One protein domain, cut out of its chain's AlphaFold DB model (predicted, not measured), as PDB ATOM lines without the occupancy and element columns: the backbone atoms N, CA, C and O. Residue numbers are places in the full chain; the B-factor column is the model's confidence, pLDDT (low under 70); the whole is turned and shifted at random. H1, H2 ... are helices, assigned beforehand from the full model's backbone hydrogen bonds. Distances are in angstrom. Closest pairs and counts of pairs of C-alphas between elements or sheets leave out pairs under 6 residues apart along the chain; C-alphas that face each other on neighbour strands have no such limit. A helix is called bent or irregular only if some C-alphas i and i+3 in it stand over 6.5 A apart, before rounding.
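AT A GLANCE: This is residues 47 to 121 of the 121 residues of the protein "Polysaccharide biosynthesis C-terminal domain-containing protein" of Candidatus Helarchaeota archaeon (UniProt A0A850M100). The long helix H1 and H2 form a helical hairpin; beyond its open end H3 turns away from H1 as an arm, with residues 111 to 121 sticking out. The printed part has 75 residues with three named helices, H1, H2 and H3 in chain order, and no named strand: all helix. It is loose, with a radius of gyration of the C-alphas of 15.2 A, and flat, spanning 43 by 38 by 14 A.

HOW THE PARTS SIT: H1, residues 47 to 73, touches H2, residues 77 to 98, at a shallow tilt of 31 degrees, opposite ways; their closest C-alphas, of Ser 60 and Phe 92, are 5.8 A apart. H3, residues 104 to 118, is close to H2 but not clearly touching, at a steep tilt of 55 degrees; their closest C-alphas, of Tyr 97 and Thr 107, are 7.8 A apart. H1 and H3 are apart. Every O i to N i+4 pair is within hydrogen-bond range in H2 and H3, and 21 of 23 in H1.

IN THESE COORDINATES: H1 runs 41.0 A from C-alpha 47 at (420.720, 144.780, 191.677), and is irregular: C-alphas 70 and 73 are 7.8 A apart. H2 spans 31.2 A. H3 spans 20.9 A, ending at C-alpha 118 (403.317, 115.719, 184.642).

THE WHOLE: The C-alphas farthest apart, of Ser 75 and Pro 104, are 43.2 A apart. The printed part has no cut, and both links are tight. Residue 121 is under pLDDT 70.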
ATOM      1  N   PHE A  47     420.078 144.669 192.991       85.75
ATOM      2  CA  PHE A  47     420.720 144.780 191.677       85.75
ATOM      3  C   PHE A  47     421.257 143.450 191.131       85.75
ATOM      4  O   PHE A  47     421.437 143.322 189.920       85.75
ATOM      5  N   ILE A  48     421.484 142.448 191.987       89.06
ATOM      6  CA  ILE A  48     421.951 141.123 191.560       89.06
ATOM      7  C   ILE A  48     420.880 140.446 190.701       89.06
ATOM      8  O   ILE A  48     421.197 139.939 189.625       89.06
ATOM      9  N   LYS A  49     419.607 140.499 191.121       88.75
ATOM     10  CA  LYS A  49     418.488 139.967 190.324       88.75
ATOM     11  C   LYS A  49     418.359 140.699 188.987       88.75
ATOM     12  O   LYS A  49     418.239 140.052 187.953       88.75
ATOM     13  N   VAL A  50     418.473 142.031 188.990       90.12
ATOM     14  CA  VAL A  50     418.377 142.853 187.769       90.12
ATOM     15  C   VAL A  50     419.448 142.469 186.744       90.12
ATOM     16  O   VAL A  50     419.128 142.257 185.578       90.12
ATOM     17  N   ARG A  51     420.709 142.306 187.166       92.75
ATOM     18  CA  ARG A  51     421.796 141.883 186.263       92.75
ATOM     19  C   ARG A  51     421.553 140.495 185.669       92.75
ATOM     20  O   ARG A  51     421.813 140.298 184.487       92.75
ATOM     21  N   ARG A  52     421.024 139.553 186.459       93.12
ATOM     22  CA  ARG A  52     420.658 138.211 185.974       93.12
ATOM     23  C   ARG A  52     419.530 138.266 184.947       93.12
ATOM     24  O   ARG A  52     419.637 137.600 183.926       93.12
ATOM     25  N   ILE A  53     418.502 139.088 185.174       93.88
ATOM     26  CA  ILE A  53     417.412 139.292 184.205       93.88
ATOM     27  C   ILE A  53     417.973 139.824 182.886       93.88
ATOM     28  O   ILE A  53     417.707 139.236 181.845       93.88
ATOM     29  N   ILE A  54     418.804 140.873 182.932       95.00
ATOM     30  CA  ILE A  54     419.438 141.444 181.731       95.00
ATOM     31  C   ILE A  54     420.255 140.378 180.990       95.00
ATOM     32  O   ILE A  54     420.147 140.256 179.773       95.00
ATOM     33  N   PHE A  55     421.042 139.582 181.716       94.94
ATOM     34  CA  PHE A  55     421.851 138.517 181.128       94.94
ATOM     35  C   PHE A  55     420.996 137.448 180.433       94.94
ATOM     36  O   PHE A  55     421.263 137.099 179.284       94.94
ATOM     37  N   VAL A  56     419.929 136.980 181.087       95.75
ATOM     38  CA  VAL A  56     418.988 136.015 180.499       95.75
ATOM     39  C   VAL A  56     418.286 136.610 179.279       95.75
ATOM     40  O   VAL A  56     418.206 135.933 178.261       95.75
ATOM     41  N   SER A  57     417.849 137.874 179.338       95.25
ATOM     42  CA  SER A  57     417.231 138.573 178.203       95.25
ATOM     43  C   SER A  57     418.164 138.668 176.994       95.25
ATOM     44  O   SER A  57     417.724 138.455 175.864       95.25
ATOM     45  N   LEU A  58     419.450 138.963 177.216       95.88
ATOM     46  CA  LEU A  58     420.450 139.025 176.148       95.88
ATOM     47  C   LEU A  58     420.678 137.651 175.512       95.88
ATOM     48  O   LEU A  58     420.695 137.549 174.287       95.88
ATOM     49  N   ILE A  59     420.793 136.595 176.323       95.62
ATOM     50  CA  ILE A  59     420.938 135.224 175.818       95.62
ATOM     51  C   ILE A  59     419.696 134.806 175.032       95.62
ATOM     52  O   ILE A  59     419.824 134.345 173.899       95.62
ATOM     53  N   SER A  60     418.495 134.995 175.587       94.56
ATOM     54  CA  SER A  60     417.253 134.624 174.902       94.56
ATOM     55  C   SER A  60     417.067 135.410 173.604       94.56
ATOM     56  O   SER A  60     416.641 134.837 172.607       94.56
ATOM     57  N   GLY A  61     417.434 136.696 173.589       94.00
ATOM     58  CA  GLY A  61     417.402 137.527 172.385       94.00
ATOM     59  C   GLY A  61     418.413 137.072 171.330       94.00
ATOM     60  O   GLY A  61     418.062 136.954 170.157       94.00
ATOM     61  N   GLY A  62     419.640 136.737 171.739       94.94
ATOM     62  CA  GLY A  62     420.664 136.195 170.842       94.94
ATOM     63  C   GLY A  62     420.258 134.857 170.226       94.94
ATOM     64  O   GLY A  62     420.354 134.679 169.013       94.94
ATOM     65  N   ILE A  63     419.722 133.939 171.035       94.44
ATOM     66  CA  ILE A  63     419.198 132.656 170.546       94.44
ATOM     67  C   ILE A  63     418.004 132.889 169.615       94.44
ATOM     68  O   ILE A  63     417.941 132.284 168.548       94.44
ATOM     69  N   SER A  64     417.092 133.804 169.967       93.44
ATOM     70  CA  SER A  64     415.956 134.169 169.113       93.44
ATOM     71  C   SER A  64     416.400 134.642 167.734       93.44
ATOM     72  O   SER A  64     415.760 134.299 166.744       93.44
ATOM     73  N   TYR A  65     417.469 135.435 167.658       93.00
ATOM     74  CA  TYR A  65     418.001 135.927 166.391       93.00
ATOM     75  C   TYR A  65     418.554 134.785 165.528       93.00
ATOM     76  O   TYR A  65     418.267 134.712 164.334       93.00
ATOM     77  N   ILE A  66     419.295 133.854 166.134       93.88
ATOM     78  CA  ILE A  66     419.818 132.675 165.430       93.88
ATOM     79  C   ILE A  66     418.661 131.804 164.917       93.88
ATOM     80  O   ILE A  66     418.648 131.423 163.748       93.88
ATOM     81  N   LEU A  67     417.659 131.544 165.762       91.69
ATOM     82  CA  LEU A  67     416.482 130.755 165.395       91.69
ATOM     83  C   LEU A  67     415.649 131.420 164.298       91.69
ATOM     84  O   LEU A  67     415.162 130.729 163.408       91.69
ATOM     85  N   TYR A  68     415.501 132.746 164.327       90.25
ATOM     86  CA  TYR A  68     414.780 133.479 163.287       90.25
ATOM     87  C   TYR A  68     415.383 133.236 161.899       90.25
ATOM     88  O   TYR A  68     414.647 132.977 160.949       90.25
ATOM     89  N   ASN A  69     416.714 133.249 161.797       90.00
ATOM     90  CA  ASN A  69     417.413 132.974 160.542       90.00
ATOM     91  C   ASN A  69     417.299 131.498 160.124       90.00
ATOM     92  O   ASN A  69     417.185 131.206 158.935       90.00
ATOM     93  N   TYR A  70     417.287 130.576 161.091       89.19
ATOM     94  CA  TYR A  70     417.122 129.144 160.831       89.19
ATOM     95  C   TYR A  70     415.723 128.794 160.300       89.19
ATOM     96  O   TYR A  70     415.584 127.956 159.419       89.19
ATOM     97  N   PHE A  71     414.677 129.464 160.789       86.69
ATOM     98  CA  PHE A  71     413.290 129.263 160.350       86.69
ATOM     99  C   PHE A  71     412.890 130.132 159.145       86.69
ATOM    100  O   PHE A  71     411.708 130.443 158.963       86.69
ATOM    101  N   SER A  72     413.855 130.544 158.322       82.25
ATOM    102  CA  SER A  72     413.609 131.387 157.145       82.25
ATOM    103  C   SER A  72     412.732 130.711 156.083       82.25
ATOM    104  O   SER A  72     412.013 131.417 155.380       82.25
ATOM    105  N   ASP A  73     412.692 129.376 156.051       82.56
ATOM    106  CA  ASP A  73     411.944 128.579 155.066       82.56
ATOM    107  C   ASP A  73     410.428 128.478 155.323       82.56
ATOM    108  O   ASP A  73     409.683 127.941 154.499       82.56
ATOM    109  N   PHE A  74     409.924 128.980 156.458       82.69
ATOM    110  CA  PHE A  74     408.483 128.971 156.719       82.69
ATOM    111  C   PHE A  74     407.749 129.955 155.800       82.69
ATOM    112  O   PHE A  74     407.908 131.169 155.909       82.69
ATOM    113  N   SER A  75     406.866 129.423 154.953       79.62
ATOM    114  CA  SER A  75     406.074 130.190 153.982       79.62
ATOM    115  C   SER A  75     405.054 131.143 154.614       79.62
ATOM    116  O   SER A  75     404.640 132.110 153.978       79.62
ATOM    117  N   ILE A  76     404.654 130.899 155.869       90.56
ATOM    118  CA  ILE A  76     403.690 131.730 156.598       90.56
ATOM    119  C   ILE A  76     404.408 132.478 157.724       90.56
ATOM    120  O   ILE A  76     404.687 131.922 158.789       90.56
ATOM    121  N   GLU A  77     404.645 133.774 157.512       88.81
ATOM    122  CA  GLU A  77     405.355 134.639 158.462       88.81
ATOM    123  C   GLU A  77     404.685 134.694 159.843       88.81
ATOM    124  O   GLU A  77     405.366 134.661 160.868       88.81
ATOM    125  N   PHE A  78     403.350 134.699 159.890       89.25
ATOM    126  CA  PHE A  78     402.610 134.682 161.151       89.25
ATOM    127  C   PHE A  78     402.922 133.435 161.994       89.25
ATOM    128  O   PHE A  78     403.203 133.548 163.186       89.25
ATOM    129  N   VAL A  79     402.938 132.249 161.374       89.75
ATOM    130  CA  VAL A  79     403.243 130.982 162.064       89.75
ATOM    131  C   VAL A  79     404.680 130.996 162.583       89.75
ATOM    132  O   VAL A  79     404.919 130.615 163.729       89.75
ATOM    133  N   ARG A  80     405.620 131.510 161.781       90.12
ATOM    134  CA  ARG A  80     407.023 131.690 162.178       90.12
ATOM    135  C   ARG A  80     407.150 132.567 163.426       90.12
ATOM    136  O   ARG A  80     407.832 132.181 164.373       90.12
ATOM    137  N   LEU A  81     406.478 133.719 163.453       91.06
ATOM    138  CA  LEU A  81     406.523 134.648 164.588       91.06
ATOM    139  C   LEU A  81     405.894 134.057 165.854       91.06
ATOM    140  O   LEU A  81     406.461 134.204 166.937       91.06
ATOM    141  N   VAL A  82     404.761 133.359 165.731       93.19
ATOM    142  CA  VAL A  82     404.107 132.701 166.872       93.19
ATOM    143  C   VAL A  82     404.997 131.601 167.451       93.19
ATOM    144  O   VAL A  82     405.223 131.578 168.661       93.19
ATOM    145  N   LEU A  83     405.556 130.727 166.607       91.19
ATOM    146  CA  LEU A  83     406.460 129.661 167.050       91.19
ATOM    147  C   LEU A  83     407.710 130.222 167.734       91.19
ATOM    148  O   LEU A  83     408.059 129.777 168.828       91.19
ATOM    149  N   LEU A  84     408.346 131.235 167.141       92.69
ATOM    150  CA  LEU A  84     409.485 131.917 167.759       92.69
ATOM    151  C   LEU A  84     409.107 132.539 169.103       92.69
ATOM    152  O   LEU A  84     409.848 132.377 170.068       92.69
ATOM    153  N   GLY A  85     407.946 133.189 169.199       93.56
ATOM    154  CA  GLY A  85     407.451 133.760 170.450       93.56
ATOM    155  C   GLY A  85     407.321 132.716 171.561       93.56
ATOM    156  O   GLY A  85     407.785 132.947 172.678       93.56
ATOM    157  N   ILE A  86     406.769 131.539 171.245       94.50
ATOM    158  CA  ILE A  86     406.649 130.416 172.191       94.50
ATOM    159  C   ILE A  86     408.036 129.924 172.623       94.50
ATOM    160  O   ILE A  86     408.286 129.759 173.818       94.50
ATOM    161  N   ILE A  87     408.958 129.726 171.677       93.38
ATOM    162  CA  ILE A  87     410.311 129.237 171.975       93.38
ATOM    163  C   ILE A  87     411.074 130.234 172.857       93.38
ATOM    164  O   ILE A  87     411.670 129.842 173.861       93.38
ATOM    165  N   VAL A  88     411.023 131.527 172.528       94.56
ATOM    166  CA  VAL A  88     411.682 132.588 173.303       94.56
ATOM    167  C   VAL A  88     411.090 132.694 174.701       94.56
ATOM    168  O   VAL A  88     411.845 132.840 175.660       94.56
ATOM    169  N   LEU A  89     409.769 132.570 174.841       94.56
ATOM    170  CA  LEU A  89     409.107 132.554 176.144       94.56
ATOM    171  C   LEU A  89     409.622 131.394 177.006       94.56
ATOM    172  O   LEU A  89     410.007 131.609 178.156       94.56
ATOM    173  N   ILE A  90     409.669 130.181 176.447       94.19
ATOM    174  CA  ILE A  90     410.165 128.990 177.150       94.19
ATOM    175  C   ILE A  90     411.630 129.186 177.555       94.19
ATOM    176  O   ILE A  90     411.977 128.946 178.714       94.19
ATOM    177  N   LEU A  91     412.478 129.664 176.639       94.06
ATOM    178  CA  LEU A  91     413.892 129.945 176.906       94.06
ATOM    179  C   LEU A  91     414.069 130.984 178.014       94.06
ATOM    180  O   LEU A  91     414.878 130.790 178.920       94.06
ATOM    181  N   PHE A  92     413.299 132.070 177.966       94.44
ATOM    182  CA  PHE A  92     413.390 133.154 178.931       94.44
ATOM    183  C   PHE A  92     412.950 132.703 180.328       94.44
ATOM    184  O   PHE A  92     413.700 132.868 181.290       94.44
ATOM    185  N   VAL A  93     411.781 132.065 180.448       92.75
ATOM    186  CA  VAL A  93     411.261 131.564 181.733       92.75
ATOM    187  C   VAL A  93     412.191 130.506 182.332       92.75
ATOM    188  O   VAL A  93     412.520 130.576 183.519       92.75
ATOM    189  N   SER A  94     412.673 129.570 181.512       91.75
ATOM    190  CA  SER A  94     413.620 128.539 181.954       91.75
ATOM    191  C   SER A  94     414.947 129.155 182.399       91.75
ATOM    192  O   SER A  94     415.487 128.780 183.439       91.75
ATOM    193  N   GLY A  95     415.445 130.156 181.669       93.19
ATOM    194  CA  GLY A  95     416.633 130.914 182.050       93.19
ATOM    195  C   GLY A  95     416.460 131.611 183.400       93.19
ATOM    196  O   GLY A  95     417.298 131.452 184.286       93.19
ATOM    197  N   LEU A  96     415.348 132.315 183.617       93.56
ATOM    198  CA  LEU A  96     415.065 132.959 184.906       93.56
ATOM    199  C   LEU A  96     415.022 131.958 186.069       93.56
ATOM    200  O   LEU A  96     415.501 132.271 187.167       93.56
ATOM    201  N   TYR A  97     414.495 130.756 185.823       90.88
ATOM    202  CA  TYR A  97     414.478 129.671 186.799       90.88
ATOM    203  C   TYR A  97     415.890 129.177 187.136       90.88
ATOM    204  O   TYR A  97     416.257 129.143 188.310       90.88
ATOM    205  N   ILE A  98     416.713 128.887 186.125       91.25
ATOM    206  CA  ILE A  98     418.102 128.425 186.303       91.25
ATOM    207  C   ILE A  98     418.930 129.459 187.075       91.25
ATOM    208  O   ILE A  98     419.647 129.116 188.016       91.25
ATOM    209  N   PHE A  99     418.789 130.743 186.746       91.81
ATOM    210  CA  PHE A  99     419.510 131.821 187.429       91.81
ATOM    211  C   PHE A  99     418.913 132.201 188.796       91.81
ATOM    212  O   PHE A  99     419.371 133.171 189.413       91.81
ATOM    213  N   SER A 100     417.931 131.442 189.302       87.50
ATOM    214  CA  SER A 100     417.301 131.645 190.616       87.50
ATOM    215  C   SER A 100     416.858 133.098 190.825       87.50
ATOM    216  O   SER A 100     417.138 133.715 191.856       87.50
ATOM    217  N   VAL A 101     416.253 133.691 189.791       88.38
ATOM    218  CA  VAL A 101     415.715 135.057 189.865       88.38
ATOM    219  C   VAL A 101     414.416 135.071 190.673       88.38
ATOM    220  O   VAL A 101     414.180 136.012 191.438       88.38
ATOM    221  N   PHE A 102     413.624 134.006 190.527       86.00
ATOM    222  CA  PHE A 102     412.366 133.807 191.232       86.00
ATOM    223  C   PHE A 102     412.565 133.709 192.742       86.00
ATOM    224  O   PHE A 102     413.549 133.153 193.240       86.00
ATOM    225  N   GLU A 103     411.610 134.250 193.483       84.50
ATOM    226  CA  GLU A 103     411.543 134.064 194.925       84.50
ATOM    227  C   GLU A 103     411.122 132.632 195.279       84.50
ATOM    228  O   GLU A 103     410.426 131.985 194.496       84.50
ATOM    229  N   PRO A 104     411.482 132.122 196.472       82.75
ATOM    230  CA  PRO A 104     411.127 130.761 196.880       82.75
ATOM    231  C   PRO A 104     409.626 130.464 196.719       82.75
ATOM    232  O   PRO A 104     409.250 129.446 196.142       82.75
ATOM    233  N   LYS A 105     408.773 131.428 197.097       83.31
ATOM    234  CA  LYS A 105     407.312 131.349 196.934       83.31
ATOM    235  C   LYS A 105     406.877 131.182 195.474       83.31
ATOM    236  O   LYS A 105     405.942 130.441 195.194       83.31
ATOM    237  N   GLU A 106     407.551 131.850 194.542       81.81
ATOM    238  CA  GLU A 106     407.269 131.753 193.104       81.81
ATOM    239  C   GLU A 106     407.746 130.406 192.547       81.81
ATOM    240  O   GLU A 106     407.045 129.769 191.757       81.81
ATOM    241  N   THR A 107     408.904 129.919 193.009       82.38
ATOM    242  CA  THR A 107     409.418 128.604 192.599       82.38
ATOM    243  C   THR A 107     408.523 127.452 193.050       82.38
ATOM    244  O   THR A 107     408.377 126.477 192.314       82.38
ATOM    245  N   ASP A 108     407.871 127.565 194.210       86.25
ATOM    246  CA  ASP A 108     406.951 126.539 194.708       86.25
ATOM    247  C   ASP A 108     405.662 126.466 193.876       86.25
ATOM    248  O   ASP A 108     405.173 125.371 193.585       86.25
ATOM    249  N   ILE A 109     405.157 127.610 193.400       85.12
ATOM    250  CA  ILE A 109     404.016 127.663 192.471       85.12
ATOM    251  C   ILE A 109     404.386 126.995 191.141       85.12
ATOM    252  O   ILE A 109     403.633 126.152 190.646       85.12
ATOM    253  N   LEU A 110     405.561 127.313 190.588       81.81
ATOM    254  CA  LEU A 110     406.050 126.710 189.343       81.81
ATOM    255  C   LEU A 110     406.201 125.188 189.468       81.81
ATOM    256  O   LEU A 110     405.722 124.449 188.606       81.81
ATOM    257  N   LYS A 111     406.789 124.706 190.569       84.38
ATOM    258  CA  LYS A 111     406.885 123.267 190.866       84.38
ATOM    259  C   LYS A 111     405.506 122.620 190.990       84.38
ATOM    260  O   LYS A 111     405.308 121.509 190.497       84.38
ATOM    261  N   GLY A 112     404.546 123.308 191.610       84.19
ATOM    262  CA  GLY A 112     403.165 122.844 191.733       84.19
ATOM    263  C   GLY A 112     402.463 122.682 190.382       84.19
ATOM    264  O   GLY A 112     401.786 121.675 190.159       84.19
ATOM    265  N   ILE A 113     402.652 123.633 189.463       85.38
ATOM    266  CA  ILE A 113     402.113 123.557 188.097       85.38
ATOM    267  C   ILE A 113     402.781 122.414 187.330       85.38
ATOM    268  O   ILE A 113     402.080 121.571 186.775       85.38
ATOM    269  N   TYR A 114     404.114 122.339 187.360       84.62
ATOM    270  CA  TYR A 114     404.867 121.287 186.678       84.62
ATOM    271  C   TYR A 114     404.420 119.889 187.123       84.62
ATOM    272  O   TYR A 114     404.117 119.036 186.292       84.62
ATOM    273  N   ARG A 115     404.271 119.675 188.437       87.69
ATOM    274  CA  ARG A 115     403.814 118.396 188.997       87.69
ATOM    275  C   ARG A 115     402.381 118.046 188.582       87.69
ATOM    276  O   ARG A 115     402.091 116.881 188.337       87.69
ATOM    277  N   LYS A 116     401.486 119.036 188.475       87.06
ATOM    278  CA  LYS A 116     400.110 118.824 187.990       87.06
ATOM    279  C   LYS A 116     400.052 118.460 186.510       87.06
ATOM    280  O   LYS A 116     399.205 117.657 186.138       87.06
ATOM    281  N   VAL A 117     400.911 119.061 185.686       85.69
ATOM    282  CA  VAL A 117     400.994 118.750 184.253       85.69
ATOM    283  C   VAL A 117     401.571 117.352 184.052       85.69
ATOM    284  O   VAL A 117     400.976 116.560 183.331       85.69
ATOM    285  N   LEU A 118     402.659 117.021 184.753       84.50
ATOM    286  CA  LEU A 118     403.317 115.719 184.642       84.50
ATOM    287  C   LEU A 118     402.416 114.561 185.096       84.50
ATOM    288  O   LEU A 118     402.433 113.513 184.480       84.50
ATOM    289  N   ASN A 119     401.606 114.755 186.144       83.19
ATOM    290  CA  ASN A 119     400.686 113.724 186.641       83.19
ATOM    291  C   ASN A 119     399.420 113.543 185.778       83.19
ATOM    292  O   ASN A 119     398.617 112.658 186.065       83.19
ATOM    293  N   LYS A 120     399.176 114.428 184.804       76.69
ATOM    294  CA  LYS A 120     398.035 114.346 183.875       76.69
ATOM    295  C   LYS A 120     398.407 113.748 182.514       76.69
ATOM    296  O   LYS A 120     397.497 113.483 181.732       76.69
ATOM    297  N   LEU A 121     399.702 113.613 182.241       59.84
ATOM    298  CA  LEU A 121     400.282 112.918 181.092       59.84
ATOM    299  C   LEU A 121     400.538 111.457 181.462       59.84
ATOM    300  O   LEU A 121     400.363 110.613 180.562       59.84
TER     301      LEU A 121